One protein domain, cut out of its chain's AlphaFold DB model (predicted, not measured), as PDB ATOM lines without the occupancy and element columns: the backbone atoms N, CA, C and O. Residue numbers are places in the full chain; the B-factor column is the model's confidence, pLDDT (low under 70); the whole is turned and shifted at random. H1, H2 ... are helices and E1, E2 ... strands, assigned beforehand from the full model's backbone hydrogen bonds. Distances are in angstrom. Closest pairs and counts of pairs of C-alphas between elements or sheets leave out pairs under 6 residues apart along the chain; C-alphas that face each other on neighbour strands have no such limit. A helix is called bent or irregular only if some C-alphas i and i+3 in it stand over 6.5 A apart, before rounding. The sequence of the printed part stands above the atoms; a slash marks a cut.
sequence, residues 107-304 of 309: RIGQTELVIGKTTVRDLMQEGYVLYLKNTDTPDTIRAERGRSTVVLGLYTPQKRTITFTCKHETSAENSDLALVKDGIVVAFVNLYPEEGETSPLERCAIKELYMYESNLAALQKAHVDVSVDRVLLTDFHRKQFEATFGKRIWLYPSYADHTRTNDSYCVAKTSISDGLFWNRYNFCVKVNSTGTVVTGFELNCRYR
ATOM      1  N   ARG A 107     -48.564  31.734  41.790       96.06
ATOM      2  CA  ARG A 107     -47.998  30.393  41.591       96.06
ATOM      3  C   ARG A 107     -48.373  29.825  40.238       96.06
ATOM      4  O   ARG A 107     -49.518  29.957  39.812       96.06
ATOM      5  N   ILE A 108     -47.403  29.165  39.615       94.94
ATOM      6  CA  ILE A 108     -47.553  28.386  38.387       94.94
ATOM      7  C   ILE A 108     -46.993  26.991  38.680       94.94
ATOM      8  O   ILE A 108     -45.782  26.812  38.819       94.94
ATOM      9  N   GLY A 109     -47.871  26.006  38.830       93.00
ATOM     10  CA  GLY A 109     -47.522  24.694  39.361       93.00
ATOM     11  C   GLY A 109     -46.881  24.820  40.743       93.00
ATOM     12  O   GLY A 109     -47.494  25.325  41.682       93.00
ATOM     13  N   GLN A 110     -45.627  24.375  40.854       90.75
ATOM     14  CA  GLN A 110     -44.837  24.455  42.088       90.75
ATOM     15  C   GLN A 110     -43.994  25.733  42.198       90.75
ATOM     16  O   GLN A 110     -43.481  26.030  43.273       90.75
ATOM     17  N   THR A 111     -43.850  26.503  41.116       94.44
ATOM     18  CA  THR A 111     -43.004  27.697  41.127       94.44
ATOM     19  C   THR A 111     -43.779  28.880  41.708       94.44
ATOM     20  O   THR A 111     -44.845  29.257  41.212       94.44
ATOM     21  N   GLU A 112     -43.229  29.478  42.766       94.38
ATOM     22  CA  GLU A 112     -43.750  30.692  43.392       94.38
ATOM     23  C   GLU A 112     -43.048  31.932  42.830       94.38
ATOM     24  O   GLU A 112     -41.823  32.019  42.795       94.38
ATOM     25  N   LEU A 113     -43.843  32.911  42.406       92.12
ATOM     26  CA  LEU A 113     -43.384  34.147  41.797       92.12
ATOM     27  C   LEU A 113     -43.884  35.336  42.618       92.12
ATOM     28  O   LEU A 113     -45.084  35.535  42.826       92.12
ATOM     29  N   VAL A 114     -42.938  36.163  43.058       91.50
ATOM     30  CA  VAL A 114     -43.192  37.403  43.788       91.50
ATOM     31  C   VAL A 114     -42.814  38.575  42.893       91.50
ATOM     32  O   VAL A 114     -41.640  38.905  42.721       91.50
ATOM     33  N   ILE A 115     -43.824  39.220  42.313       89.31
ATOM     34  CA  ILE A 115     -43.631  40.357  41.406       89.31
ATOM     35  C   ILE A 115     -42.892  41.485  42.134       89.31
ATOM     36  O   ILE A 115     -43.143  41.767  43.303       89.31
ATOM     37  N   GLY A 116     -41.961  42.120  41.433       86.12
ATOM     38  CA  GLY A 116     -41.040  43.127  41.948       86.12
ATOM     39  C   GLY A 116     -39.753  42.538  42.530       86.12
ATOM     40  O   GLY A 116     -38.748  43.248  42.567       86.12
ATOM     41  N   LYS A 117     -39.757  41.254  42.922       89.00
ATOM     42  CA  LYS A 117     -38.626  40.583  43.584       89.00
ATOM     43  C   LYS A 117     -38.018  39.456  42.765       89.00
ATOM     44  O   LYS A 117     -36.811  39.464  42.566       89.00
ATOM     45  N   THR A 118     -38.834  38.511  42.301       92.19
ATOM     46  CA  THR A 118     -38.362  37.361  41.522       92.19
ATOM     47  C   THR A 118     -37.680  37.852  40.252       92.19
ATOM     48  O   THR A 118     -38.269  38.617  39.478       92.19
ATOM     49  N   THR A 119     -36.435  37.432  40.058       91.56
ATOM     50  CA  THR A 119     -35.623  37.795  38.899       91.56
ATOM     51  C   THR A 119     -35.809  36.812  37.754       91.56
ATOM     52  O   THR A 119     -36.272  35.685  37.934       91.56
ATOM     53  N   VAL A 120     -35.431  37.235  36.549       90.06
ATOM     54  CA  VAL A 120     -35.384  36.343  35.384       90.06
ATOM     55  C   VAL A 120     -34.452  35.159  35.652       90.06
ATOM     56  O   VAL A 120     -34.802  34.032  35.318       90.06
ATOM     57  N   ARG A 121     -33.305  35.382  36.309       90.88
ATOM     58  CA  ARG A 121     -32.379  34.313  36.707       90.88
ATOM     59  C   ARG A 121     -33.048  33.275  37.601       90.88
ATOM     60  O   ARG A 121     -32.857  32.090  37.350       90.88
ATOM     61  N   ASP A 122     -33.817  33.704  38.600       94.62
ATOM     62  CA  ASP A 122     -34.512  32.779  39.507       94.62
ATOM     63  C   ASP A 122     -35.470  31.877  38.716       94.62
ATOM     64  O   ASP A 122     -35.480  30.662  38.885       94.62
ATOM     65  N   LEU A 123     -36.214  32.450  37.764       93.69
ATOM     66  CA  LEU A 123     -37.101  31.675  36.893       93.69
ATOM     67  C   LEU A 123     -36.327  30.737  35.958       93.69
ATOM     68  O   LEU A 123     -36.754  29.609  35.730       93.69
ATOM     69  N   MET A 124     -35.174  31.156  35.439       91.50
ATOM     70  CA  MET A 124     -34.331  30.283  34.615       91.50
ATOM     71  C   MET A 124     -33.804  29.074  35.395       91.50
ATOM     72  O   MET A 124     -33.734  27.977  34.844       91.50
ATOM     73  N   GLN A 125     -33.482  29.244  36.680       93.94
ATOM     74  CA  GLN A 125     -33.099  28.137  37.565       93.94
ATOM     75  C   GLN A 125     -34.262  27.163  37.815       93.94
ATOM     76  O   GLN A 125     -34.042  25.961  37.925       93.94
ATOM     77  N   GLU A 126     -35.495  27.668  37.810       93.94
ATOM     78  CA  GLU A 126     -36.743  26.894  37.892       93.94
ATOM     79  C   GLU A 126     -37.158  26.243  36.550       93.94
ATOM     80  O   GLU A 126     -38.267  25.712  36.419       93.94
ATOM     81  N   GLY A 127     -36.291  26.293  35.530       93.00
ATOM     82  CA  GLY A 127     -36.504  25.672  34.218       93.00
ATOM     83  C   GLY A 127     -37.316  26.509  33.228       93.00
ATOM     84  O   GLY A 127     -37.714  25.998  32.182       93.00
ATOM     85  N   TYR A 128     -37.581  27.783  33.529       93.94
ATOM     86  CA  TYR A 128     -38.202  28.687  32.564       93.94
ATOM     87  C   TYR A 128     -37.180  29.174  31.538       93.94
ATOM     88  O   TYR A 128     -36.023  29.456  31.834       93.94
ATOM     89  N   VAL A 129     -37.648  29.341  30.313       91.25
ATOM     90  CA  VAL A 129     -36.883  29.853  29.188       91.25
ATOM     91  C   VAL A 129     -37.538  31.136  28.708       91.25
ATOM     92  O   VAL A 129     -38.763  31.238  28.613       91.25
ATOM     93  N   LEU A 130     -36.719  32.136  28.414       88.25
ATOM     94  CA  LEU A 130     -37.193  33.433  27.968       88.25
ATOM     95  C   LEU A 130     -37.194  33.502  26.443       88.25
ATOM     96  O   LEU A 130     -36.251  33.066  25.783       88.25
ATOM     97  N   TYR A 131     -38.247  34.083  25.891       87.56
ATOM     98  CA  TYR A 131     -38.391  34.325  24.464       87.56
ATOM     99  C   TYR A 131     -38.642  35.808  24.223       87.56
ATOM    100  O   TYR A 131     -39.412  36.435  24.950       87.56
ATOM    101  N   LEU A 132     -37.991  36.368  23.203       82.94
ATOM    102  CA  LEU A 132     -38.140  37.770  22.815       82.94
ATOM    103  C   LEU A 132     -38.747  37.875  21.424       82.94
ATOM    104  O   LEU A 132     -38.449  37.069  20.547       82.94
ATOM    105  N   LYS A 133     -39.539  38.912  21.177       75.88
ATOM    106  CA  LYS A 133     -39.969  39.274  19.829       75.88
ATOM    107  C   LYS A 133     -38.739  39.670  19.017       75.88
ATOM    108  O   LYS A 133     -38.181  40.750  19.188       75.88
ATOM    109  N   ASN A 134     -38.286  38.764  18.165       66.44
ATOM    110  CA  ASN A 134     -37.172  38.986  17.259       66.44
ATOM    111  C   ASN A 134     -37.360  38.119  16.009       66.44
ATOM    112  O   ASN A 134     -37.891  37.013  16.093       66.44
ATOM    113  N   THR A 135     -36.935  38.643  14.864       54.34
ATOM    114  CA  THR A 135     -37.185  38.092  13.525       54.34
ATOM    115  C   THR A 135     -36.072  37.184  13.002       54.34
ATOM    116  O   THR A 135     -36.287  36.505  12.003       54.34
ATOM    117  N   ASP A 136     -34.917  37.129  13.676       57.97
ATOM    118  CA  ASP A 136     -33.677  36.616  13.061       57.97
ATOM    119  C   ASP A 136     -33.090  35.363  13.744       57.97
ATOM    120  O   ASP A 136     -31.957  34.968  13.464       57.97
ATOM    121  N   THR A 137     -33.814  34.731  14.673       62.94
ATOM    122  CA  THR A 137     -33.377  33.479  15.322       62.94
ATOM    123  C   THR A 137     -33.991  32.262  14.628       62.94
ATOM    124  O   THR A 137     -35.174  32.317  14.298       62.94
ATOM    125  N   PRO A 138     -33.257  31.149  14.443       64.06
ATOM    126  CA  PRO A 138     -33.814  29.934  13.839       64.06
ATOM    127  C   PRO A 138     -34.829  29.234  14.758       64.06
ATOM    128  O   PRO A 138     -35.860  28.765  14.281       64.06
ATOM    129  N   ASP A 139     -34.585  29.232  16.074       75.69
ATOM    130  CA  ASP A 139     -35.515  28.689  17.066       75.69
ATOM    131  C   ASP A 139     -36.560  29.738  17.444       75.69
ATOM    132  O   ASP A 139     -36.309  30.652  18.239       75.69
ATOM    133  N   THR A 140     -37.740  29.603  16.839       82.19
ATOM    134  CA  THR A 140     -38.892  30.464  17.105       82.19
ATOM    135  C   THR A 140     -40.106  29.667  17.538       82.19
ATOM    136  O   THR A 140     -40.329  28.533  17.117       82.19
ATOM    137  N   ILE A 141     -40.936  30.304  18.357       83.81
ATOM    138  CA  ILE A 141     -42.254  29.810  18.732       83.81
ATOM    139  C   ILE A 141     -43.321  30.812  18.315       83.81
ATOM    140  O   ILE A 141     -43.078  32.020  18.226       83.81
ATOM    141  N   ARG A 142     -44.530  30.307  18.080       85.00
ATOM    142  CA  ARG A 142     -45.714  31.132  17.851       85.00
ATOM    143  C   ARG A 142     -46.533  31.182  19.127       85.00
ATOM    144  O   ARG A 142     -46.867  30.142  19.683       85.00
ATOM    145  N   ALA A 143     -46.859  32.390  19.564       84.44
ATOM    146  CA  ALA A 143     -47.686  32.625  20.732       84.44
ATOM    147  C   ALA A 143     -48.897  33.468  20.341       84.44
ATOM    148  O   ALA A 143     -48.772  34.445  19.599       84.44
ATOM    149  N   GLU A 144     -50.068  33.110  20.849       84.44
ATOM    150  CA  GLU A 144     -51.243  33.963  20.732       84.44
ATOM    151  C   GLU A 144     -51.147  35.115  21.737       84.44
ATOM    152  O   GLU A 144     -50.874  34.926  22.922       84.44
ATOM    153  N   ARG A 145     -51.361  36.327  21.232       81.81
ATOM    154  CA  ARG A 145     -51.433  37.580  21.976       81.81
ATOM    155  C   ARG A 145     -52.759  38.244  21.631       81.81
ATOM    156  O   ARG A 145     -52.891  38.921  20.604       81.81
ATOM    157  N   GLY A 146     -53.765  38.012  22.467       78.94
ATOM    158  CA  GLY A 146     -55.131  38.461  22.220       78.94
ATOM    159  C   GLY A 146     -55.668  37.881  20.913       78.94
ATOM    160  O   GLY A 146     -55.786  36.672  20.774       78.94
ATOM    161  N   ARG A 147     -55.971  38.746  19.937       76.75
ATOM    162  CA  ARG A 147     -56.441  38.340  18.594       76.75
ATOM    163  C   ARG A 147     -55.326  38.223  17.550       76.75
ATOM    164  O   ARG A 147     -55.611  38.041  16.373       76.75
ATOM    165  N   SER A 148     -54.072  38.393  17.959       82.69
ATOM    166  CA  SER A 148     -52.905  38.358  17.077       82.69
ATOM    167  C   SER A 148     -51.992  37.190  17.430       82.69
ATOM    168  O   SER A 148     -51.993  36.712  18.561       82.69
ATOM    169  N   THR A 149     -51.184  36.740  16.476       84.44
ATOM    170  CA  THR A 149     -50.110  35.779  16.736       84.44
ATOM    171  C   THR A 149     -48.780  36.503  16.628       84.44
ATOM    172  O   THR A 149     -48.542  37.234  15.666       84.44
ATOM    173  N   VAL A 150     -47.904  36.290  17.604       84.44
ATOM    174  CA  VAL A 150     -46.540  36.819  17.602       84.44
ATOM    175  C   VAL A 150     -45.541  35.682  17.450       84.44
ATOM    176  O   VAL A 150     -45.732  34.592  17.991       84.44
ATOM    177  N   VAL A 151     -44.479  35.943  16.692       84.81
ATOM    178  CA  VAL A 151     -43.330  35.047  16.576       84.81
ATOM    179  C   VAL A 151     -42.275  35.527  17.559       84.81
ATOM    180  O   VAL A 151     -41.922  36.709  17.566       84.81
ATOM    181  N   LEU A 152     -41.813  34.622  18.411       84.00
ATOM    182  CA  LEU A 152     -40.833  34.912  19.444       84.00
ATOM    183  C   LEU A 152     -39.614  34.017  19.243       84.00
ATOM    184  O   LEU A 152     -39.761  32.817  19.034       84.00
ATOM    185  N   GLY A 153     -38.428  34.603  19.325       82.50
ATOM    186  CA  GLY A 153     -37.143  33.931  19.242       82.50
ATOM    187  C   GLY A 153     -36.583  33.571  20.611       82.50
ATOM    188  O   GLY A 153     -36.746  34.330  21.571       82.50
ATOM    189  N   LEU A 154     -35.907  32.427  20.694       84.25
ATOM    190  CA  LEU A 154     -35.254  31.973  21.918       84.25
ATOM    191  C   LEU A 154     -34.196  32.983  22.390       84.25
ATOM    192  O   LEU A 154     -33.292  33.366  21.640       84.25
ATOM    193  N   TYR A 155     -34.264  33.384  23.660       78.81
ATOM    194  CA  TYR A 155     -33.192  34.148  24.281       78.81
ATOM    195  C   TYR A 155     -31.978  33.248  24.523       78.81
ATOM    196  O   TYR A 155     -32.022  32.340  25.351       78.81
ATOM    197  N   THR A 156     -30.871  33.529  23.833       71.88
ATOM    198  CA  THR A 156     -29.571  32.922  24.142       71.88
ATOM    199  C   THR A 156     -28.703  33.953  24.866       71.88
ATOM    200  O   THR A 156     -28.488  35.040  24.318       71.88
ATOM    201  N   PRO A 157     -28.182  33.647  26.068       63.72
ATOM    202  CA  PRO A 157     -27.339  34.556  26.837       63.72
ATOM    203  C   PRO A 157     -25.945  34.679  26.198       63.72
ATOM    204  O   PRO A 157     -24.965  34.083  26.633       63.72
ATOM    205  N   GLN A 158     -25.849  35.449  25.112       51.62
ATOM    206  CA  GLN A 158     -24.594  35.855  24.480       51.62
ATOM    207  C   GLN A 158     -24.644  37.362  24.182       51.62
ATOM    208  O   GLN A 158     -25.199  37.804  23.181       51.62
ATOM    209  N   LYS A 159     -24.075  38.159  25.102       45.38
ATOM    210  CA  LYS A 159     -23.726  39.592  24.958       45.38
ATOM    211  C   LYS A 159     -24.801  40.543  24.391       45.38
ATOM    212  O   LYS A 159     -24.455  41.563  23.801       45.38
ATOM    213  N   ARG A 160     -26.094  40.295  24.601       50.69
ATOM    214  CA  ARG A 160     -27.114  41.338  24.402       50.69
ATOM    215  C   ARG A 160     -27.388  42.034  25.727       50.69
ATOM    216  O   ARG A 160     -28.214  41.580  26.512       50.69
ATOM    217  N   THR A 161     -26.694  43.142  25.969       46.72
ATOM    218  CA  THR A 161     -27.212  44.179  26.864       46.72
ATOM    219  C   THR A 161     -28.505  44.673  26.228       46.72
ATOM    220  O   THR A 161     -28.487  45.231  25.132       46.72
ATOM    221  N   ILE A 162     -29.641  44.411  26.867       51.16
ATOM    222  CA  ILE A 162     -30.880  45.070  26.477       51.16
ATOM    223  C   ILE A 162     -30.802  46.457  27.097       51.16
ATOM    224  O   ILE A 162     -30.847  46.604  28.318       51.16
ATOM    225  N   THR A 163     -30.635  47.473  26.256       43.09
ATOM    226  CA  THR A 163     -30.897  48.843  26.680       43.09
ATOM    227  C   THR A 163     -32.394  48.925  26.906       43.09
ATOM    228  O   THR A 163     -33.183  48.936  25.960       43.09
ATOM    229  N   PHE A 164     -32.794  48.909  28.172       50.72
ATOM    230  CA  PHE A 164     -34.171  49.161  28.522       50.72
ATOM    231  C   PHE A 164     -34.412  50.638  28.251       50.72
ATOM    232  O   PHE A 164     -34.094  51.495  29.068       50.72
ATOM    233  N   THR A 165     -35.033  50.957  27.119       41.28
ATOM    234  CA  THR A 165     -35.777  52.209  27.016       41.28
ATOM    235  C   THR A 165     -36.990  52.015  27.914       41.28
ATOM    236  O   THR A 165     -38.075  51.670  27.451       41.28
ATOM    237  N   CYS A 166     -36.779  52.105  29.230       42.53
ATOM    238  CA  CYS A 166     -37.792  51.935  30.253       42.53
ATOM    239  C   CYS A 166     -38.719  53.150  30.180       42.53
ATOM    240  O   CYS A 166     -38.763  53.985  31.076       42.53
ATOM    241  N   LYS A 167     -39.475  53.271  29.082       41.72
ATOM    242  CA  LYS A 167     -40.696  54.053  29.080       41.72
ATOM    243  C   LYS A 167     -41.529  53.412  30.168       41.72
ATOM    244  O   LYS A 167     -41.959  52.266  30.035       41.72
ATOM    245  N   HIS A 168     -41.684  54.147  31.260       41.41
ATOM    246  CA  HIS A 168     -42.305  53.745  32.517       41.41
ATOM    247  C   HIS A 168     -43.720  53.129  32.355       41.41
ATOM    248  O   HIS A 168     -44.259  52.567  33.310       41.41
ATOM    249  N   GLU A 169     -44.271  53.160  31.137       42.47
ATOM    250  CA  GLU A 169     -45.673  53.031  30.750       42.47
ATOM    251  C   GLU A 169     -45.977  51.893  29.755       42.47
ATOM    252  O   GLU A 169     -47.091  51.817  29.248       42.47
ATOM    253  N   THR A 170     -45.038  51.000  29.424       48.09
ATOM    254  CA  THR A 170     -45.411  49.814  28.627       48.09
ATOM    255  C   THR A 170     -46.070  48.767  29.537       48.09
ATOM    256  O   THR A 170     -45.492  48.377  30.552       48.09
ATOM    257  N   SER A 171     -47.305  48.363  29.204       52.56
ATOM    258  CA  SER A 171     -48.033  47.247  29.842       52.56
ATOM    259  C   SER A 171     -47.562  45.906  29.277       52.56
ATOM    260  O   SER A 171     -47.137  45.829  28.117       52.56
ATOM    261  N   ALA A 172     -47.614  44.843  30.083       55.69
ATOM    262  CA  ALA A 172     -47.214  43.499  29.672       55.69
ATOM    263  C   ALA A 172     -48.149  42.912  28.609       55.69
ATOM    264  O   ALA A 172     -47.734  42.018  27.874       55.69
ATOM    265  N   GLU A 173     -49.352  43.474  28.451       51.69
ATOM    266  CA  GLU A 173     -50.274  43.170  27.351       51.69
ATOM    267  C   GLU A 173     -49.619  43.388  25.968       51.69
ATOM    268  O   GLU A 173     -49.973  42.737  24.992       51.69
ATOM    269  N   ASN A 174     -48.594  44.243  25.879       56.41
ATOM    270  CA  ASN A 174     -47.813  44.450  24.657       56.41
ATOM    271  C   ASN A 174     -46.328  44.106  24.816       56.41
ATOM    272  O   ASN A 174     -45.531  44.497  23.964       56.41
ATOM    273  N   SER A 175     -45.950  43.371  25.869       68.81
ATOM    274  CA  SER A 175     -44.546  43.031  26.108       68.81
ATOM    275  C   SER A 175     -43.967  42.225  24.957       68.81
ATOM    276  O   SER A 175     -44.583  41.288  24.459       68.81
ATOM    277  N   ASP A 176     -42.735  42.532  24.577       76.44
ATOM    278  CA  ASP A 176     -41.968  41.745  23.622       76.44
ATOM    279  C   ASP A 176     -41.262  40.544  24.272       76.44
ATOM    280  O   ASP A 176     -40.516  39.851  23.591       76.44
ATOM    281  N   LEU A 177     -41.516  40.263  25.556       85.31
ATOM    282  CA  LEU A 177     -40.952  39.134  26.291       85.31
ATOM    283  C   LEU A 177     -42.019  38.156  26.775       85.31
ATOM    284  O   LEU A 177     -43.032  38.551  27.355       85.31
ATOM    285  N   ALA A 178     -41.741  36.866  26.601       90.50
ATOM    286  CA  ALA A 178     -42.562  35.777  27.104       90.50
ATOM    287  C   ALA A 178     -41.736  34.760  27.894       90.50
ATOM    288  O   ALA A 178     -40.612  34.420  27.521       90.50
ATOM    289  N   LEU A 179     -42.332  34.251  28.967       92.81
ATOM    290  CA  LEU A 179     -41.841  33.121  29.740       92.81
ATOM    291  C   LEU A 179     -42.420  31.830  29.173       92.81
ATOM    292  O   LEU A 179     -43.634  31.707  28.996       92.81
ATOM    293  N   VAL A 180     -41.550  30.859  28.932       93.44
ATOM    294  CA  VAL A 180     -41.893  29.557  28.366       93.44
ATOM    295  C   VAL A 180     -41.355  28.470  29.276       93.44
ATOM    296  O   VAL A 180     -40.226  28.563  29.743       93.44
ATOM    297  N   LYS A 181     -42.143  27.434  29.536       94.19
ATOM    298  CA  LYS A 181     -41.711  26.266  30.308       94.19
ATOM    299  C   LYS A 181     -42.317  25.023  29.687       94.19
ATOM    300  O   LYS A 181     -43.486  25.045  29.315       94.19
ATOM    301  N   ASP A 182     -41.501  23.991  29.495       91.56
ATOM    302  CA  ASP A 182     -41.917  22.725  28.879       91.56
ATOM    303  C   ASP A 182     -42.637  22.909  27.524       91.56
ATOM    304  O   ASP A 182     -43.606  22.227  27.199       91.56
ATOM    305  N   GLY A 183     -42.186  23.890  26.729       88.62
ATOM    306  CA  GLY A 183     -42.775  24.238  25.429       88.62
ATOM    307  C   GLY A 183     -44.083  25.040  25.493       88.62
ATOM    308  O   GLY A 183     -44.618  25.409  24.450       88.62
ATOM    309  N   ILE A 184     -44.591  25.352  26.687       92.50
ATOM    310  CA  ILE A 184     -45.813  26.134  26.892       92.50
ATOM    311  C   ILE A 184     -45.443  27.591  27.144       92.50
ATOM    312  O   ILE A 184     -44.660  27.897  28.042       92.50
ATOM    313  N   VAL A 185     -46.046  28.507  26.384       93.81
ATOM    314  CA  VAL A 185     -45.971  29.943  26.682       93.81
ATOM    315  C   VAL A 185     -46.819  30.212  27.916       93.81
ATOM    316  O   VAL A 185     -48.048  30.194  27.849       93.81
ATOM    317  N   VAL A 186     -46.154  30.443  29.042       94.56
ATOM    318  CA  VAL A 186     -46.789  30.600  30.349       94.56
ATOM    319  C   VAL A 186     -47.398  31.988  30.479       94.56
ATOM    320  O   VAL A 186     -48.565  32.111  30.830       94.56
ATOM    321  N   ALA A 187     -46.618  33.033  30.199       93.81
ATOM    322  CA  ALA A 187     -47.084  34.412  30.282       93.81
ATOM    323  C   ALA A 187     -46.163  35.381  29.531       93.81
ATOM    324  O   ALA A 187     -44.982  35.101  29.332       93.81
ATOM    325  N   PHE A 188     -46.688  36.552  29.188       92.06
ATOM    326  CA  PHE A 188     -45.906  37.707  28.754       92.06
ATOM    327  C   PHE A 188     -45.488  38.535  29.968       92.06
ATOM    328  O   PHE A 188     -46.256  38.650  30.923       92.06
ATOM    329  N   VAL A 189     -44.278  39.099  29.963       90.94
ATOM    330  CA  VAL A 189     -43.732  39.791  31.142       90.94
ATOM    331  C   VAL A 189     -43.054  41.104  30.805       90.94
ATOM    332  O   VAL A 189     -42.313  41.195  29.836       90.94
ATOM    333  N   ASN A 190     -43.238  42.106  31.655       88.12
ATOM    334  CA  ASN A 190     -42.386  43.289  31.694       88.12
ATOM    335  C   ASN A 190     -41.492  43.245  32.921       88.12
ATOM    336  O   ASN A 190     -41.831  42.637  33.936       88.12
ATOM    337  N   LEU A 191     -40.350  43.918  32.832       85.62
ATOM    338  CA  LEU A 191     -39.277  43.803  33.806       85.62
ATOM    339  C   LEU A 191     -38.925  45.158  34.425       85.62
ATOM    340  O   LEU A 191     -39.080  46.204  33.798       85.62
ATOM    341  N   TYR A 192     -38.432  45.120  35.658       82.81
ATOM    342  CA  TYR A 192     -37.714  46.212  36.297       82.81
ATOM    343  C   TYR A 192     -36.212  46.016  36.103       82.81
ATOM    344  O   TYR A 192     -35.722  44.920  36.407       82.81
ATOM    345  N   PRO A 193     -35.467  47.060  35.697       76.50
ATOM    346  CA  PRO A 193     -34.019  47.010  35.769       76.50
ATOM    347  C   PRO A 193     -33.574  46.851  37.226       76.50
ATOM    348  O   PRO A 193     -34.274  47.188  38.194       76.50
ATOM    349  N   GLU A 194     -32.395  46.280  37.395       75.38
ATOM    350  CA  GLU A 194     -31.766  46.194  38.699       75.38
ATOM    351  C   GLU A 194     -31.061  47.507  39.043       75.38
ATOM    352  O   GLU A 194     -31.258  48.028  40.138       75.38
ATOM    353  N   GLU A 195     -30.287  48.045  38.109       66.44
ATOM    354  CA  GLU A 195     -29.433  49.217  38.265       66.44
ATOM    355  C   GLU A 195     -29.828  50.277  37.227       66.44
ATOM    356  O   GLU A 195     -29.701  50.061  36.023       66.44
ATOM    357  N   GLY A 196     -30.325  51.425  37.698       65.56
ATOM    358  CA  GLY A 196     -30.655  52.576  36.853       65.56
ATOM    359  C   GLY A 196     -31.474  52.218  35.606       65.56
ATOM    360  O   GLY A 196     -32.495  51.537  35.684       65.56
ATOM    361  N   GLU A 197     -31.017  52.695  34.450       63.91
ATOM    362  CA  GLU A 197     -31.692  52.514  33.159       63.91
ATOM    363  C   GLU A 197     -31.241  51.256  32.397       63.91
ATOM    364  O   GLU A 197     -31.835  50.905  31.382       63.91
ATOM    365  N   THR A 198     -30.182  50.565  32.831       64.50
ATOM    366  CA  THR A 198     -29.612  49.432  32.083       64.50
ATOM    367  C   THR A 198     -29.174  48.320  33.019       64.50
ATOM    368  O   THR A 198     -28.429  48.531  33.967       64.50
ATOM    369  N   SER A 199     -29.605  47.091  32.744       73.69
ATOM    370  CA  SER A 199     -29.204  45.917  33.521       73.69
ATOM    371  C   SER A 199     -29.139  44.680  32.629       73.69
ATOM    372  O   SER A 199     -29.843  44.621  31.621       73.69
ATOM    373  N   PRO A 200     -28.318  43.672  32.965       79.31
ATOM    374  CA  PRO A 200     -28.433  42.357  32.350       79.31
ATOM    375  C   PRO A 200     -29.843  41.802  32.561       79.31
ATOM    376  O   PRO A 200     -30.383  41.891  33.667       79.31
ATOM    377  N   LEU A 201     -30.424  41.222  31.514       81.12
ATOM    378  CA  LEU A 201     -31.805  40.743  31.510       81.12
ATOM    379  C   LEU A 201     -32.064  39.731  32.628       81.12
ATOM    380  O   LEU A 201     -33.099  39.775  33.283       81.12
ATOM    381  N   GLU A 202     -31.086  38.867  32.886       85.19
ATOM    382  CA  GLU A 202     -31.132  37.836  33.913       85.19
ATOM    383  C   GLU A 202     -31.225  38.425  35.325       85.19
ATOM    384  O   GLU A 202     -31.760  37.780  36.222       85.19
ATOM    385  N   ARG A 203     -30.715  39.643  35.547       85.12
ATOM    386  CA  ARG A 203     -30.790  40.306  36.857       85.12
ATOM    387  C   ARG A 203     -32.042  41.180  37.016       85.12
ATOM    388  O   ARG A 203     -32.330  41.653  38.114       85.12
ATOM    389  N   CYS A 204     -32.810  41.385  35.948       85.88
ATOM    390  CA  CYS A 204     -34.045  42.152  36.015       85.88
ATOM    391  C   CYS A 204     -35.136  41.391  36.784       85.88
ATOM    392  O   CYS A 204     -35.292  40.177  36.640       85.88
ATOM    393  N   ALA A 205     -35.918  42.120  37.582       89.62
ATOM    394  CA  ALA A 205     -37.052  41.564  38.320       89.62
ATOM    395  C   ALA A 205     -38.337  41.639  37.491       89.62
ATOM    396  O   ALA A 205     -38.511  42.577  36.718       89.62
ATOM    397  N   ILE A 206     -39.274  40.707  37.672       90.31
ATOM    398  CA  ILE A 206     -40.573  40.786  36.988       90.31
ATOM    399  C   ILE A 206     -41.365  41.986  37.531       90.31
ATOM    400  O   ILE A 206     -41.660  42.041  38.720       90.31
ATOM    401  N   LYS A 207     -41.720  42.950  36.679       89.00
ATOM    402  CA  LYS A 207     -42.570  44.114  37.007       89.00
ATOM    403  C   LYS A 207     -44.049  43.787  36.850       89.00
ATOM    404  O   LYS A 207     -44.869  44.167  37.683       89.00
ATOM    405  N   GLU A 208     -44.383  43.128  35.753       91.25
ATOM    406  CA  GLU A 208     -45.754  42.851  35.349       91.25
ATOM    407  C   GLU A 208     -45.791  41.551  34.556       91.25
ATOM    408  O   GLU A 208     -44.835  41.216  33.857       91.25
ATOM    409  N   LEU A 209     -46.895  40.831  34.685       93.12
ATOM    410  CA  LEU A 209     -47.165  39.578  34.012       93.12
ATOM    411  C   LEU A 209     -48.573  39.622  33.422       93.12
ATOM    412  O   LEU A 209     -49.506  40.071  34.086       93.12
ATOM    413  N   TYR A 210     -48.717  39.123  32.199       93.81
ATOM    414  CA  TYR A 210     -49.991  39.004  31.506       93.81
ATOM    415  C   TYR A 210     -50.160  37.603  30.905       93.81
ATOM    416  O   TYR A 210     -49.282  37.103  30.202       93.81
ATOM    417  N   MET A 211     -51.310  36.980  31.148       94.81
ATOM    418  CA  MET A 211     -51.733  35.713  30.553       94.81
ATOM    419  C   MET A 211     -52.991  35.934  29.721       94.81
ATOM    420  O   MET A 211     -53.970  36.504  30.204       94.81
ATOM    421  N   TYR A 212     -52.981  35.452  28.484       93.56
ATOM    422  CA  TYR A 212     -54.176  35.332  27.656       93.56
ATOM    423  C   TYR A 212     -54.909  34.020  27.939       93.56
ATOM    424  O   TYR A 212     -54.357  33.089  28.530       93.56
ATOM    425  N   GLU A 213     -56.151  33.937  27.462       93.31
ATOM    426  CA  GLU A 213     -56.980  32.731  27.509       93.31
ATOM    427  C   GLU A 213     -56.235  31.490  27.008       93.31
ATOM    428  O   GLU A 213     -56.260  30.452  27.662       93.31
ATOM    429  N   SER A 214     -55.495  31.601  25.904       92.75
ATOM    430  CA  SER A 214     -54.736  30.484  25.335       92.75
ATOM    431  C   SER A 214     -53.575  30.018  26.214       92.75
ATOM    432  O   SER A 214     -53.312  28.818  26.276       92.75
ATOM    433  N   ASN A 215     -52.921  30.924  26.951       94.00
ATOM    434  CA  ASN A 215     -51.897  30.551  27.930       94.00
ATOM    435  C   ASN A 215     -52.522  29.736  29.071       94.00
ATOM    436  O   ASN A 215     -52.042  28.654  29.405       94.00
ATOM    437  N   LEU A 216     -53.627  30.235  29.632       94.62
ATOM    438  CA  LEU A 216     -54.348  29.580  30.725       94.62
ATOM    439  C   LEU A 216     -54.918  28.223  30.293       94.62
ATOM    440  O   LEU A 216     -54.768  27.244  31.020       94.62
ATOM    441  N   ALA A 217     -55.498  28.138  29.095       93.75
ATOM    442  CA  ALA A 217     -56.019  26.898  28.532       93.75
ATOM    443  C   ALA A 217     -54.909  25.860  28.286       93.75
ATOM    444  O   ALA A 217     -55.099  24.675  28.564       93.75
ATOM    445  N   ALA A 218     -53.735  26.286  27.804       94.12
ATOM    446  CA  ALA A 218     -52.590  25.396  27.617       94.12
ATOM    447  C   ALA A 218     -52.070  24.844  28.954       94.12
ATOM    448  O   ALA A 218     -51.818  23.645  29.060       94.12
ATOM    449  N   LEU A 219     -51.972  25.692  29.983       95.31
ATOM    450  CA  LEU A 219     -51.576  25.282  31.334       95.31
ATOM    451  C   LEU A 219     -52.603  24.331  31.959       95.31
ATOM    452  O   LEU A 219     -52.226  23.286  32.483       95.31
ATOM    453  N   GLN A 220     -53.898  24.625  31.818       94.31
ATOM    454  CA  GLN A 220     -54.972  23.748  32.282       94.31
ATOM    455  C   GLN A 220     -54.918  22.374  31.597       94.31
ATOM    456  O   GLN A 220     -55.023  21.347  32.265       94.31
ATOM    457  N   LYS A 221     -54.693  22.336  30.275       95.06
ATOM    458  CA  LYS A 221     -54.527  21.091  29.506       95.06
ATOM    459  C   LYS A 221     -53.294  20.295  29.940       95.06
ATOM    460  O   LYS A 221     -53.309  19.070  29.881       95.06
ATOM    461  N   ALA A 222     -52.241  20.983  30.369       95.44
ATOM    462  CA  ALA A 222     -51.040  20.374  30.926       95.44
ATOM    463  C   ALA A 222     -51.171  20.014  32.419       95.44
ATOM    464  O   ALA A 222     -50.191  19.580  33.018       95.44
ATOM    465  N   HIS A 223     -52.357  20.184  33.020       95.12
ATOM    466  CA  HIS A 223     -52.604  19.978  34.451       95.12
ATOM    467  C   HIS A 223     -51.681  20.813  35.357       95.12
ATOM    468  O   HIS A 223     -51.298  20.387  36.445       95.12
ATOM    469  N   VAL A 224     -51.321  22.015  34.901       95.75
ATOM    470  CA  VAL A 224     -50.531  22.979  35.664       95.75
ATOM    471  C   VAL A 224     -51.465  24.004  36.288       95.75
ATOM    472  O   VAL A 224     -52.045  24.847  35.604       95.75
ATOM    473  N   ASP A 225     -51.573  23.946  37.609       95.25
ATOM    474  CA  ASP A 225     -52.372  24.883  38.387       95.25
ATOM    475  C   ASP A 225     -51.770  26.287  38.383       95.25
ATOM    476  O   ASP A 225     -50.578  26.473  38.622       95.25
ATOM    477  N   VAL A 226     -52.609  27.299  38.170       96.56
ATOM    478  CA  VAL A 226     -52.205  28.706  38.276       96.56
ATOM    479  C   VAL A 226     -53.046  29.374  39.344       96.56
ATOM    480  O   VAL A 226     -54.271  29.291  39.298       96.56
ATOM    481  N   SER A 227     -52.419  30.052  40.303       96.19
ATOM    482  CA  SER A 227     -53.145  30.716  41.388       96.19
ATOM    483  C   SER A 227     -52.576  32.072  41.771       96.19
ATOM    484  O   SER A 227     -51.381  32.339  41.644       96.19
ATOM    485  N   VAL A 228     -53.460  32.921  42.293       95.44
ATOM    486  CA  VAL A 228     -53.108  34.157  42.991       95.44
ATOM    487  C   VAL A 228     -53.633  34.089  44.427       95.44
ATOM    488  O   VAL A 228     -54.828  33.938  44.684       95.44
ATOM    489  N   ASP A 229     -52.711  34.158  45.381       92.75
ATOM    490  CA  ASP A 229     -52.905  33.861  46.800       92.75
ATOM    491  C   ASP A 229     -53.569  32.498  47.059       92.75
ATOM    492  O   ASP A 229     -52.890  31.480  47.160       92.75
ATOM    493  N   ARG A 230     -54.895  32.489  47.236       90.12
ATOM    494  CA  ARG A 230     -55.711  31.302  47.541       90.12
ATOM    495  C   ARG A 230     -56.762  31.028  46.470       90.12
ATOM    496  O   ARG A 230     -57.652  30.218  46.706       90.12
ATOM    497  N   VAL A 231     -56.710  31.739  45.345       95.19
ATOM    498  CA  VAL A 231     -57.685  31.604  44.263       95.19
ATOM    499  C   VAL A 231     -57.017  30.958  43.065       95.19
ATOM    500  O   VAL A 231     -56.022  31.478  42.559       95.19
ATOM    501  N   LEU A 232     -57.582  29.839  42.623       95.56
ATOM    502  CA  LEU A 232     -57.167  29.170  41.402       95.56
ATOM    503  C   LEU A 232     -57.740  29.918  40.191       95.56
ATOM    504  O   LEU A 232     -58.904  30.315  40.183       95.56
ATOM    505  N   LEU A 233     -56.901  30.149  39.187       95.31
ATOM    506  CA  LEU A 233     -57.275  30.780  37.922       95.31
ATOM    507  C   LEU A 233     -57.680  29.735  36.874       95.31
ATOM    508  O   LEU A 233     -58.514  30.024  36.022       95.31
ATOM    509  N   THR A 234     -57.121  28.524  36.957       90.69
ATOM    510  CA  THR A 234     -57.455  27.378  36.091       90.69
ATOM    511  C   THR A 234     -58.763  26.676  36.480       90.69
ATOM    512  O   THR A 234     -59.341  25.984  35.648       90.69
ATOM    513  N   ASP A 235     -59.261  26.890  37.703       91.38
ATOM    514  CA  ASP A 235     -60.598  26.485  38.170       91.38
ATOM    515  C   ASP A 235     -61.224  27.630  38.976       91.38
ATOM    516  O   ASP A 235     -61.175  27.693  40.207       91.38
ATOM    517  N   PHE A 236     -61.701  28.642  38.255       94.19
ATOM    518  CA  PHE A 236     -62.069  29.910  38.864       94.19
ATOM    519  C   PHE A 236     -63.458  29.879  39.502       94.19
ATOM    520  O   PHE A 236     -64.476  29.572  38.877       94.19
ATOM    521  N   HIS A 237     -63.523  30.306  40.761       93.19
ATOM    522  CA  HIS A 237     -64.771  30.437  41.501       93.19
ATOM    523  C   HIS A 237     -64.985  31.867  41.988       93.19
ATOM    524  O   HIS A 237     -64.340  32.332  42.932       93.19
ATOM    525  N   ARG A 238     -65.993  32.541  41.419       92.19
ATOM    526  CA  ARG A 238     -66.363  33.920  41.783       92.19
ATOM    527  C   ARG A 238     -66.531  34.117  43.291       92.19
ATOM    528  O   ARG A 238     -65.952  35.035  43.860       92.19
ATOM    529  N   LYS A 239     -67.297  33.242  43.953       92.62
ATOM    530  CA  LYS A 239     -67.575  33.361  45.398       92.62
ATOM    531  C   LYS A 239     -66.296  33.284  46.238       92.62
ATOM    532  O   LYS A 239     -66.166  34.010  47.218       92.62
ATOM    533  N   GLN A 240     -65.350  32.429  45.851       94.88
ATOM    534  CA  GLN A 240     -64.059  32.310  46.528       94.88
ATOM    535  C   GLN A 240     -63.192  33.548  46.294       94.88
ATOM    536  O   GLN A 240     -62.552  34.024  47.233       94.88
ATOM    537  N   PHE A 241     -63.192  34.092  45.075       94.81
ATOM    538  CA  PHE A 241     -62.481  35.327  44.752       94.81
ATOM    539  C   PHE A 241     -62.993  36.507  45.589       94.81
ATOM    540  O   PHE A 241     -62.213  37.174  46.272       94.81
ATOM    541  N   GLU A 242     -64.311  36.707  45.614       94.06
ATOM    542  CA  GLU A 242     -64.971  37.751  46.405       94.06
ATOM    543  C   GLU A 242     -64.711  37.582  47.906       94.06
ATOM    544  O   GLU A 242     -64.375  38.552  48.582       94.06
ATOM    545  N   ALA A 243     -64.767  36.351  48.425       94.81
ATOM    546  CA  ALA A 243     -64.456  36.067  49.826       94.81
ATOM    547  C   ALA A 243     -62.976  36.309  50.177       94.81
ATOM    548  O   ALA A 243     -62.669  36.766  51.278       94.81
ATOM    549  N   THR A 244     -62.052  36.015  49.256       94.56
ATOM    550  CA  THR A 244     -60.605  36.154  49.489       94.56
ATOM    551  C   THR A 244     -60.165  37.616  49.477       94.56
ATOM    552  O   THR A 244     -59.339  38.018  50.298       94.56
ATOM    553  N   PHE A 245     -60.706  38.424  48.559       93.88
ATOM    554  CA  PHE A 245     -60.240  39.795  48.343       93.88
ATOM    555  C   PHE A 245     -61.170  40.868  48.918       93.88
ATOM    556  O   PHE A 245     -60.683  41.923  49.334       93.88
ATOM    557  N   GLY A 246     -62.475  40.604  49.019       93.50
ATOM    558  CA  GLY A 246     -63.461  41.470  49.664       93.50
ATOM    559  C   GLY A 246     -63.330  42.941  49.262       93.50
ATOM    560  O   GLY A 246     -63.331  43.288  48.085       93.50
ATOM    561  N   LYS A 247     -63.135  43.818  50.256       91.38
ATOM    562  CA  LYS A 247     -63.007  45.277  50.067       91.38
ATOM    563  C   LYS A 247     -61.795  45.719  49.230       91.38
ATOM    564  O   LYS A 247     -61.688  46.897  48.918       91.38
ATOM    565  N   ARG A 248     -60.863  44.817  48.904       92.38
ATOM    566  CA  ARG A 248     -59.716  45.114  48.028       92.38
ATOM    567  C   ARG A 248     -60.074  45.054  46.543       92.38
ATOM    568  O   ARG A 248     -59.277  45.497  45.718       92.38
ATOM    569  N   ILE A 249     -61.236  44.491  46.210       94.81
ATOM    570  CA  ILE A 249     -61.789  44.518  44.859       94.81
ATOM    571  C   ILE A 249     -62.335  45.924  44.621       94.81
ATOM    572  O   ILE A 249     -63.268  46.352  45.298       94.81
ATOM    573  N   TRP A 250     -61.739  46.640  43.673       93.25
ATOM    574  CA  TRP A 250     -62.157  47.996  43.306       93.25
ATOM    575  C   TRP A 250     -62.947  48.024  41.995       93.25
ATOM    576  O   TRP A 250     -63.614  49.016  41.708       93.25
ATOM    577  N   LEU A 251     -62.900  46.939  41.218       92.50
ATOM    578  CA  LEU A 251     -63.646  46.796  39.977       92.50
ATOM    579  C   LEU A 251     -64.290  45.416  39.898       92.50
ATOM    580  O   LEU A 251     -63.627  44.401  40.114       92.50
ATOM    581  N   TYR A 252     -65.574  45.409  39.553       91.75
ATOM    582  CA  TYR A 252     -66.354  44.210  39.277       91.75
ATOM    583  C   TYR A 252     -66.739  44.190  37.792       91.75
ATOM    584  O   TYR A 252     -66.914  45.265  37.200       91.75
ATOM    585  N   PRO A 253     -66.927  43.002  37.190       88.19
ATOM    586  CA  PRO A 253     -67.557  42.898  35.886       88.19
ATOM    587  C   PRO A 253     -68.934  43.559  35.916       88.19
ATOM    588  O   PRO A 253     -69.707  43.364  36.858       88.19
ATOM    589  N   SER A 254     -69.239  44.340  34.889       84.44
ATOM    590  CA  SER A 254     -70.496  45.071  34.778       84.44
ATOM    591  C   SER A 254     -71.061  44.978  33.365       84.44
ATOM    592  O   SER A 254     -70.352  44.743  32.380       84.44
ATOM    593  N   TYR A 255     -72.382  45.117  33.292       72.19
ATOM    594  CA  TYR A 255     -73.159  45.085  32.063       72.19
ATOM    595  C   TYR A 255     -73.988  46.368  32.021       72.19
ATOM    596  O   TYR A 255     -74.669  46.678  32.998       72.19
ATOM    597  N   ALA A 256     -73.927  47.105  30.917       69.00
ATOM    598  CA  ALA A 256     -74.826  48.223  30.644       69.00
ATOM    599  C   ALA A 256     -75.677  47.866  29.424       69.00
ATOM    600  O   ALA A 256     -75.141  47.393  28.426       69.00
ATOM    601  N   ASP A 257     -76.995  48.047  29.502       69.38
ATOM    602  CA  ASP A 257     -77.922  47.844  28.378       69.38
ATOM    603  C   ASP A 257     -77.749  46.496  27.651       69.38
ATOM    604  O   ASP A 257     -77.650  46.429  26.430       69.38
ATOM    605  N   HIS A 258     -77.645  45.402  28.417       63.88
ATOM    606  CA  HIS A 258     -77.378  44.041  27.911       63.88
ATOM    607  C   HIS A 258     -76.058  43.876  27.131       63.88
ATOM    608  O   HIS A 258     -75.760  42.789  26.636       63.88
ATOM    609  N   THR A 259     -75.229  44.917  27.083       63.09
ATOM    610  CA  THR A 259     -73.874  44.895  26.545       63.09
ATOM    611  C   THR A 259     -72.859  44.853  27.676       63.09
ATOM    612  O   THR A 259     -73.010  45.456  28.740       63.09
ATOM    613  N   ARG A 260     -71.810  44.059  27.480       66.19
ATOM    614  CA  ARG A 260     -70.759  43.901  28.477       66.19
ATOM    615  C   ARG A 260     -69.832  45.111  28.428       66.19
ATOM    616  O   ARG A 260     -69.130  45.288  27.438       66.19
ATOM    617  N   THR A 261     -69.820  45.913  29.489       73.38
ATOM    618  CA  THR A 261     -68.967  47.108  29.587       73.38
ATOM    619  C   THR A 261     -67.636  46.811  30.257       73.38
ATOM    620  O   THR A 261     -66.632  47.422  29.906       73.38
ATOM    621  N   ASN A 262     -67.605  45.849  31.180       81.25
ATOM    622  CA  ASN A 262     -66.377  45.371  31.793       81.25
ATOM    623  C   ASN A 262     -66.474  43.877  32.127       81.25
ATOM    624  O   ASN A 262     -67.467  43.409  32.686       81.25
ATOM    625  N   ASP A 263     -65.428  43.123  31.809       89.81
ATOM    626  CA  ASP A 263     -65.319  41.686  32.059       89.81
ATOM    627  C   ASP A 263     -64.318  41.332  33.163       89.81
ATOM    628  O   ASP A 263     -64.044  40.155  33.390       89.81
ATOM    629  N   SER A 264     -63.779  42.339  33.849       92.81
ATOM    630  CA  SER A 264     -62.650  42.175  34.755       92.81
ATOM    631  C   SER A 264     -63.028  42.372  36.218       92.81
ATOM    632  O   SER A 264     -63.643  43.375  36.590       92.81
ATOM    633  N   TYR A 265     -62.572  41.450  37.064       94.25
ATOM    634  CA  TYR A 265     -62.389  41.700  38.491       94.25
ATOM    635  C   TYR A 265     -61.006  42.292  38.713       94.25
ATOM    636  O   TYR A 265     -60.026  41.623  38.397       94.25
ATOM    637  N   CYS A 266     -60.897  43.482  39.303       95.12
ATOM    638  CA  CYS A 266     -59.591  44.053  39.640       95.12
ATOM    639  C   CYS A 266     -59.429  44.276  41.139       95.12
ATOM    640  O   CYS A 266     -60.311  44.798  41.826       95.12
ATOM    641  N   VAL A 267     -58.256  43.895  41.633       95.56
ATOM    642  CA  VAL A 267     -57.862  43.967  43.037       95.56
ATOM    643  C   VAL A 267     -56.664  44.886  43.170       95.56
ATOM    644  O   VAL A 267     -55.710  44.797  42.400       95.56
ATOM    645  N   ALA A 268     -56.700  45.743  44.185       92.62
ATOM    646  CA  ALA A 268     -55.566  46.554  44.596       92.62
ATOM    647  C   ALA A 268     -55.091  46.081  45.973       92.62
ATOM    648  O   ALA A 268     -55.830  46.082  46.960       92.62
ATOM    649  N   LYS A 269     -53.827  45.674  46.053       91.06
ATOM    650  CA  LYS A 269     -53.120  45.444  47.311       91.06
ATOM    651  C   LYS A 269     -52.179  46.624  47.531       91.06
ATOM    652  O   LYS A 269     -51.037  46.622  47.078       91.06
ATOM    653  N   THR A 270     -52.700  47.628  48.229       87.00
ATOM    654  CA  THR A 270     -52.034  48.907  48.491       87.00
ATOM    655  C   THR A 270     -52.194  49.320  49.957       87.00
ATOM    656  O   THR A 270     -53.091  48.829  50.652       87.00
ATOM    657  N   SER A 271     -51.250  50.118  50.454       83.69
ATOM    658  CA  SER A 271     -51.309  50.729  51.783       83.69
ATOM    659  C   SER A 271     -52.216  51.960  51.739       83.69
ATOM    660  O   SER A 271     -52.664  52.375  50.672       83.69
ATOM    661  N   ILE A 272     -52.458  52.588  52.894       81.31
ATOM    662  CA  ILE A 272     -53.211  53.853  52.962       81.31
ATOM    663  C   ILE A 272     -52.539  54.938  52.108       81.31
ATOM    664  O   ILE A 272     -53.221  55.691  51.424       81.31
ATOM    665  N   SER A 273     -51.207  54.958  52.069       77.81
ATOM    666  CA  SER A 273     -50.428  55.902  51.265       77.81
ATOM    667  C   SER A 273     -50.458  55.652  49.748       77.81
ATOM    668  O   SER A 273     -49.648  56.222  49.026       77.81
ATOM    669  N   ASP A 274     -51.272  54.711  49.278       80.31
ATOM    670  CA  ASP A 274     -51.489  54.349  47.876       80.31
ATOM    671  C   ASP A 274     -50.237  54.206  46.981       80.31
ATOM    672  O   ASP A 274     -50.198  54.625  45.822       80.31
ATOM    673  N   GLY A 275     -49.184  53.583  47.510       76.00
ATOM    674  CA  GLY A 275     -47.940  53.371  46.767       76.00
ATOM    675  C   GLY A 275     -46.882  54.473  46.911       76.00
ATOM    676  O   GLY A 275     -45.824  54.376  46.291       76.00
ATOM    677  N   LEU A 276     -47.143  55.511  47.718       79.50
ATOM    678  CA  LEU A 276     -46.185  56.595  47.965       79.50
ATOM    679  C   LEU A 276     -44.942  56.105  48.723       79.50
ATOM    680  O   LEU A 276     -43.820  56.358  48.291       79.50
ATOM    681  N   PHE A 277     -45.149  55.369  49.821       79.00
ATOM    682  CA  PHE A 277     -44.070  54.843  50.671       79.00
ATOM    683  C   PHE A 277     -43.821  53.343  50.487       79.00
ATOM    684  O   PHE A 277     -42.724  52.863  50.742       79.00
ATOM    685  N   TRP A 278     -44.833  52.596  50.044       85.06
ATOM    686  CA  TRP A 278     -44.787  51.137  49.947       85.06
ATOM    687  C   TRP A 278     -45.066  50.664  48.527       85.06
ATOM    688  O   TRP A 278     -45.583  51.414  47.702       85.06
ATOM    689  N   ASN A 279     -44.778  49.395  48.243       85.94
ATOM    690  CA  ASN A 279     -45.137  48.814  46.955       85.94
ATOM    691  C   ASN A 279     -46.652  48.804  46.760       85.94
ATOM    692  O   ASN A 279     -47.420  48.520  47.685       85.94
ATOM    693  N   ARG A 280     -47.065  49.040  45.515       88.25
ATOM    694  CA  ARG A 280     -48.452  48.895  45.085       88.25
ATOM    695  C   ARG A 280     -48.560  47.751  44.096       88.25
ATOM    696  O   ARG A 280     -47.980  47.821  43.011       88.25
ATOM    697  N   TYR A 281     -49.365  46.759  44.452       92.44
ATOM    698  CA  TYR A 281     -49.682  45.641  43.576       92.44
ATOM    699  C   TYR A 281     -51.123  45.746  43.109       92.44
ATOM    700  O   TYR A 281     -52.021  45.974  43.926       92.44
ATOM    701  N   ASN A 282     -51.357  45.529  41.823       93.06
ATOM    702  CA  ASN A 282     -52.703  45.359  41.302       93.06
ATOM    703  C   ASN A 282     -52.739  44.126  40.413       93.06
ATOM    704  O   ASN A 282     -51.750  43.787  39.769       93.06
ATOM    705  N   PHE A 283     -53.882  43.465  40.373       95.19
ATOM    706  CA  PHE A 283     -54.123  42.428  39.385       95.19
ATOM    707  C   PHE A 283     -55.570  42.449  38.937       95.19
ATOM    708  O   PHE A 283     -56.458  42.840  39.700       95.19
ATOM    709  N   CYS A 284     -55.789  42.018  37.703       95.31
ATOM    710  CA  CYS A 284     -57.096  41.914  37.086       95.31
ATOM    711  C   CYS A 284     -57.290  40.503  36.530       95.31
ATOM    712  O   CYS A 284     -56.420  39.968  35.847       95.31
ATOM    713  N   VAL A 285     -58.442  39.907  36.823       96.12
ATOM    714  CA  VAL A 285     -58.900  38.635  36.257       96.12
ATOM    715  C   VAL A 285     -60.019  38.957  35.270       96.12
ATOM    716  O   VAL A 285     -61.105  39.363  35.689       96.12
ATOM    717  N   LYS A 286     -59.753  38.787  33.973       94.50
ATOM    718  CA  LYS A 286     -60.754  38.857  32.900       94.50
ATOM    719  C   LYS A 286     -61.509  37.534  32.870       94.50
ATOM    720  O   LYS A 286     -60.885  36.473  32.875       94.50
ATOM    721  N   VAL A 287     -62.835  37.579  32.863       93.50
ATOM    722  CA  VAL A 287     -63.682  36.379  32.844       93.50
ATOM    723  C   VAL A 287     -64.596  36.354  31.627       93.50
ATOM    724  O   VAL A 287     -64.986  37.392  31.102       93.50
ATOM    725  N   ASN A 288     -65.014  35.173  31.188       89.12
ATOM    726  CA  ASN A 288     -66.013  34.999  30.133       89.12
ATOM    727  C   ASN A 288     -67.398  35.537  30.551       89.12
ATOM    728  O   ASN A 288     -67.604  35.918  31.703       89.12
ATOM    729  N   SER A 289     -68.369  35.565  29.634       83.12
ATOM    730  CA  SER A 289     -69.704  36.150  29.868       83.12
ATOM    731  C   SER A 289     -70.486  35.525  31.030       83.12
ATOM    732  O   SER A 289     -71.320  36.217  31.612       83.12
ATOM    733  N   THR A 290     -70.213  34.267  31.391       82.25
ATOM    734  CA  THR A 290     -70.815  33.583  32.548       82.25
ATOM    735  C   THR A 290     -70.104  33.900  33.868       82.25
ATOM    736  O   THR A 290     -70.652  33.637  34.937       82.25
ATOM    737  N   GLY A 291     -68.898  34.473  33.816       82.12
ATOM    738  CA  GLY A 291     -68.086  34.812  34.982       82.12
ATOM    739  C   GLY A 291     -67.415  33.608  35.646       82.12
ATOM    740  O   GLY A 291     -67.053  33.689  36.819       82.12
ATOM    741  N   THR A 292     -67.296  32.488  34.929       83.69
ATOM    742  CA  THR A 292     -66.811  31.204  35.466       83.69
ATOM    743  C   THR A 292     -65.480  30.765  34.871       83.69
ATOM    744  O   THR A 292     -64.777  29.985  35.495       83.69
ATOM    745  N   VAL A 293     -65.128  31.249  33.679       89.50
ATOM    746  CA  VAL A 293     -63.868  30.907  33.003       89.50
ATOM    747  C   VAL A 293     -63.006  32.153  32.919       89.50
ATOM    748  O   VAL A 293     -63.506  33.208  32.530       89.50
ATOM    749  N   VAL A 294     -61.726  32.036  33.267       94.44
ATOM    750  CA  VAL A 294     -60.757  33.128  33.130       94.44
ATOM    751  C   VAL A 294     -60.282  33.197  31.684       94.44
ATOM    752  O   VAL A 294     -59.753  32.231  31.147       94.44
ATOM    753  N   THR A 295     -60.463  34.354  31.061       93.25
ATOM    754  CA  THR A 295     -60.052  34.649  29.679       93.25
ATOM    755  C   THR A 295     -58.805  35.534  29.624       93.25
ATOM    756  O   THR A 295     -58.245  35.796  28.561       93.25
ATOM    757  N   GLY A 296     -58.333  35.996  30.779       94.19
ATOM    758  CA  GLY A 296     -57.058  36.676  30.894       94.19
ATOM    759  C   GLY A 296     -56.725  37.037  32.330       94.19
ATOM    760  O   GLY A 296     -57.602  37.155  33.188       94.19
ATOM    761  N   PHE A 297     -55.443  37.226  32.594       96.06
ATOM    762  CA  PHE A 297     -54.951  37.613  33.904       96.06
ATOM    763  C   PHE A 297     -53.800  38.595  33.757       96.06
ATOM    764  O   PHE A 297     -52.847  38.321  33.038       96.06
ATOM    765  N   GLU A 298     -53.877  39.717  34.458       95.00
ATOM    766  CA  GLU A 298     -52.796  40.693  34.561       95.00
ATOM    767  C   GLU A 298     -52.413  40.837  36.026       95.00
ATOM    768  O   GLU A 298     -53.286  40.988  36.877       95.00
ATOM    769  N   LEU A 299     -51.118  40.853  36.322       94.69
ATOM    770  CA  LEU A 299     -50.588  41.147  37.643       94.69
ATOM    771  C   LEU A 299     -49.405  42.104  37.513       94.69
ATOM    772  O   LEU A 299     -48.426  41.795  36.843       94.69
ATOM    773  N   ASN A 300     -49.466  43.237  38.207       91.38
ATOM    774  CA  ASN A 300     -48.427  44.258  38.202       91.38
ATOM    775  C   ASN A 300     -47.982  44.659  39.614       91.38
ATOM    776  O   ASN A 300     -48.767  44.723  40.561       91.38
ATOM    777  N   CYS A 301     -46.696  44.980  39.737       89.25
ATOM    778  CA  CYS A 301     -46.168  45.848  40.778       89.25
ATOM    779  C   CYS A 301     -45.938  47.204  40.121       89.25
ATOM    780  O   CYS A 301     -45.046  47.343  39.291       89.25
ATOM    781  N   ARG A 302     -46.773  48.197  40.439       76.50
ATOM    782  CA  ARG A 302     -46.701  49.526  39.811       76.50
ATOM    783  C   ARG A 302     -45.497  50.322  40.323       76.50
ATOM    784  O   ARG A 302     -44.830  50.998  39.543       76.50
ATOM    785  N   TYR A 303     -45.210  50.203  41.619       73.94
ATOM    786  CA  TYR A 303     -44.091  50.873  42.281       73.94
ATOM    787  C   TYR A 303     -43.279  49.858  43.083       73.94
ATOM    788  O   TYR A 303     -43.825  49.234  43.991       73.94
ATOM    789  N   ARG A 304     -41.988  49.719  42.756       74.56
ATOM    790  CA  ARG A 304     -41.005  48.974  43.554       74.56
ATOM    791  C   ARG A 304     -40.247  49.956  44.450       74.56
ATOM    792  O   ARG A 304     -39.438  50.731  43.954       74.56
TER     793      ARG A 304
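Overview. This is residues 107 to 304 of the 309 residues of an uncharacterized protein of Prevotella oralis CC98A (UniProt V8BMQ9). One long sheet of ten strands, strongly twisted and curled like part of a barrel, makes the body; at one end E3 and E4 fold back over the rest with E2 as the hinge, and the sheet wraps round the helix H2. H1 packs on the sheet at E2 and E7, H3 at E12 and E9, and the small hairpin E10-E11 extends E9 and E12 as an arm. The 198 printed residues hold three named helices and fourteen named strands, in the order E1 H1 E2 E3 E4 E5 E6 E7 H2 E8 H3 E9 E10 E11 E12 E13 E14. The sheet, E3 - E4 - E2 - E5 - E6 - E7 - E14 - E13 - E12 - E9, is antiparallel throughout. The class is mixed; the whole is compact, with a radius of gyration of the C-alphas of 17.0 A and spans of 52 by 40 by 33 A.

Arrangement. E1, residues 111 to 113, pairs with no named strand. H1, residues 120 to 125, is on the sheet; its Val 120 and Ala 205 of E7, residues 205 to 212, have C-alphas 6.2 A apart. E2, residues 129 to 132, is the hinge of a folded sheet, bent back into two leaves that face each other. The hairpin of E3, residues 140 to 145, and E4, residues 148 to 154, is one leaf; N 143 and O 150 are 2.9 A apart. E5, residues 177 to 181, E6, residues 184 to 192, and E7 form a meander, each strand the antiparallel neighbour of the one before, with N 179 and O 187 at 2.8 A and N 190 and O 208 at 2.9 A. H2, residues 213 to 221, comes closest to E6 at the C-alphas of Val 186 and Asn 215, 5.7 A. E8, residues 226 to 228, pairs with no named strand. H3, residues 238 to 248, is on the sheet at a height of 7.1 A; it is irregular, C-alphas 244 and 247 being 9.5 A apart. E9, residues 249 to 251, runs on into E10, residues 254 to 256; E10 and E11, residues 259 to 262, form a hairpin with N 256 and O 259 at 2.9 A. E12, residues 264 to 269, E13, residues 280 to 287, and E14, residues 294 to 303, form a second meander, with N 267 and O 283 at 2.8 A and N 284 and O 298 at 2.8 A. Each O i to N i+4 pair is within hydrogen-bond range in H1 and H2, and 5 of 7 in H3.

Along the chain. E1 begins at C-alpha 111, (-43.004, 27.697, 41.127). E6 is 23.6 A long, E7 21.1 A, E13 23.2 A and H3 14.4 A. E14, 26.0 A, ends at C-alpha 303, (-44.091, 50.873, 42.281).

Size, cuts and confidence. The C-alphas farthest apart, of Lys 159 and Asp 257, are 54.9 A apart. The printed part has no cut. The links E4 to E5 and E6 to E7 are long. Residues 134 to 138, 157 to 175, 195 to 198 and 256 to 260 have pLDDT under 70.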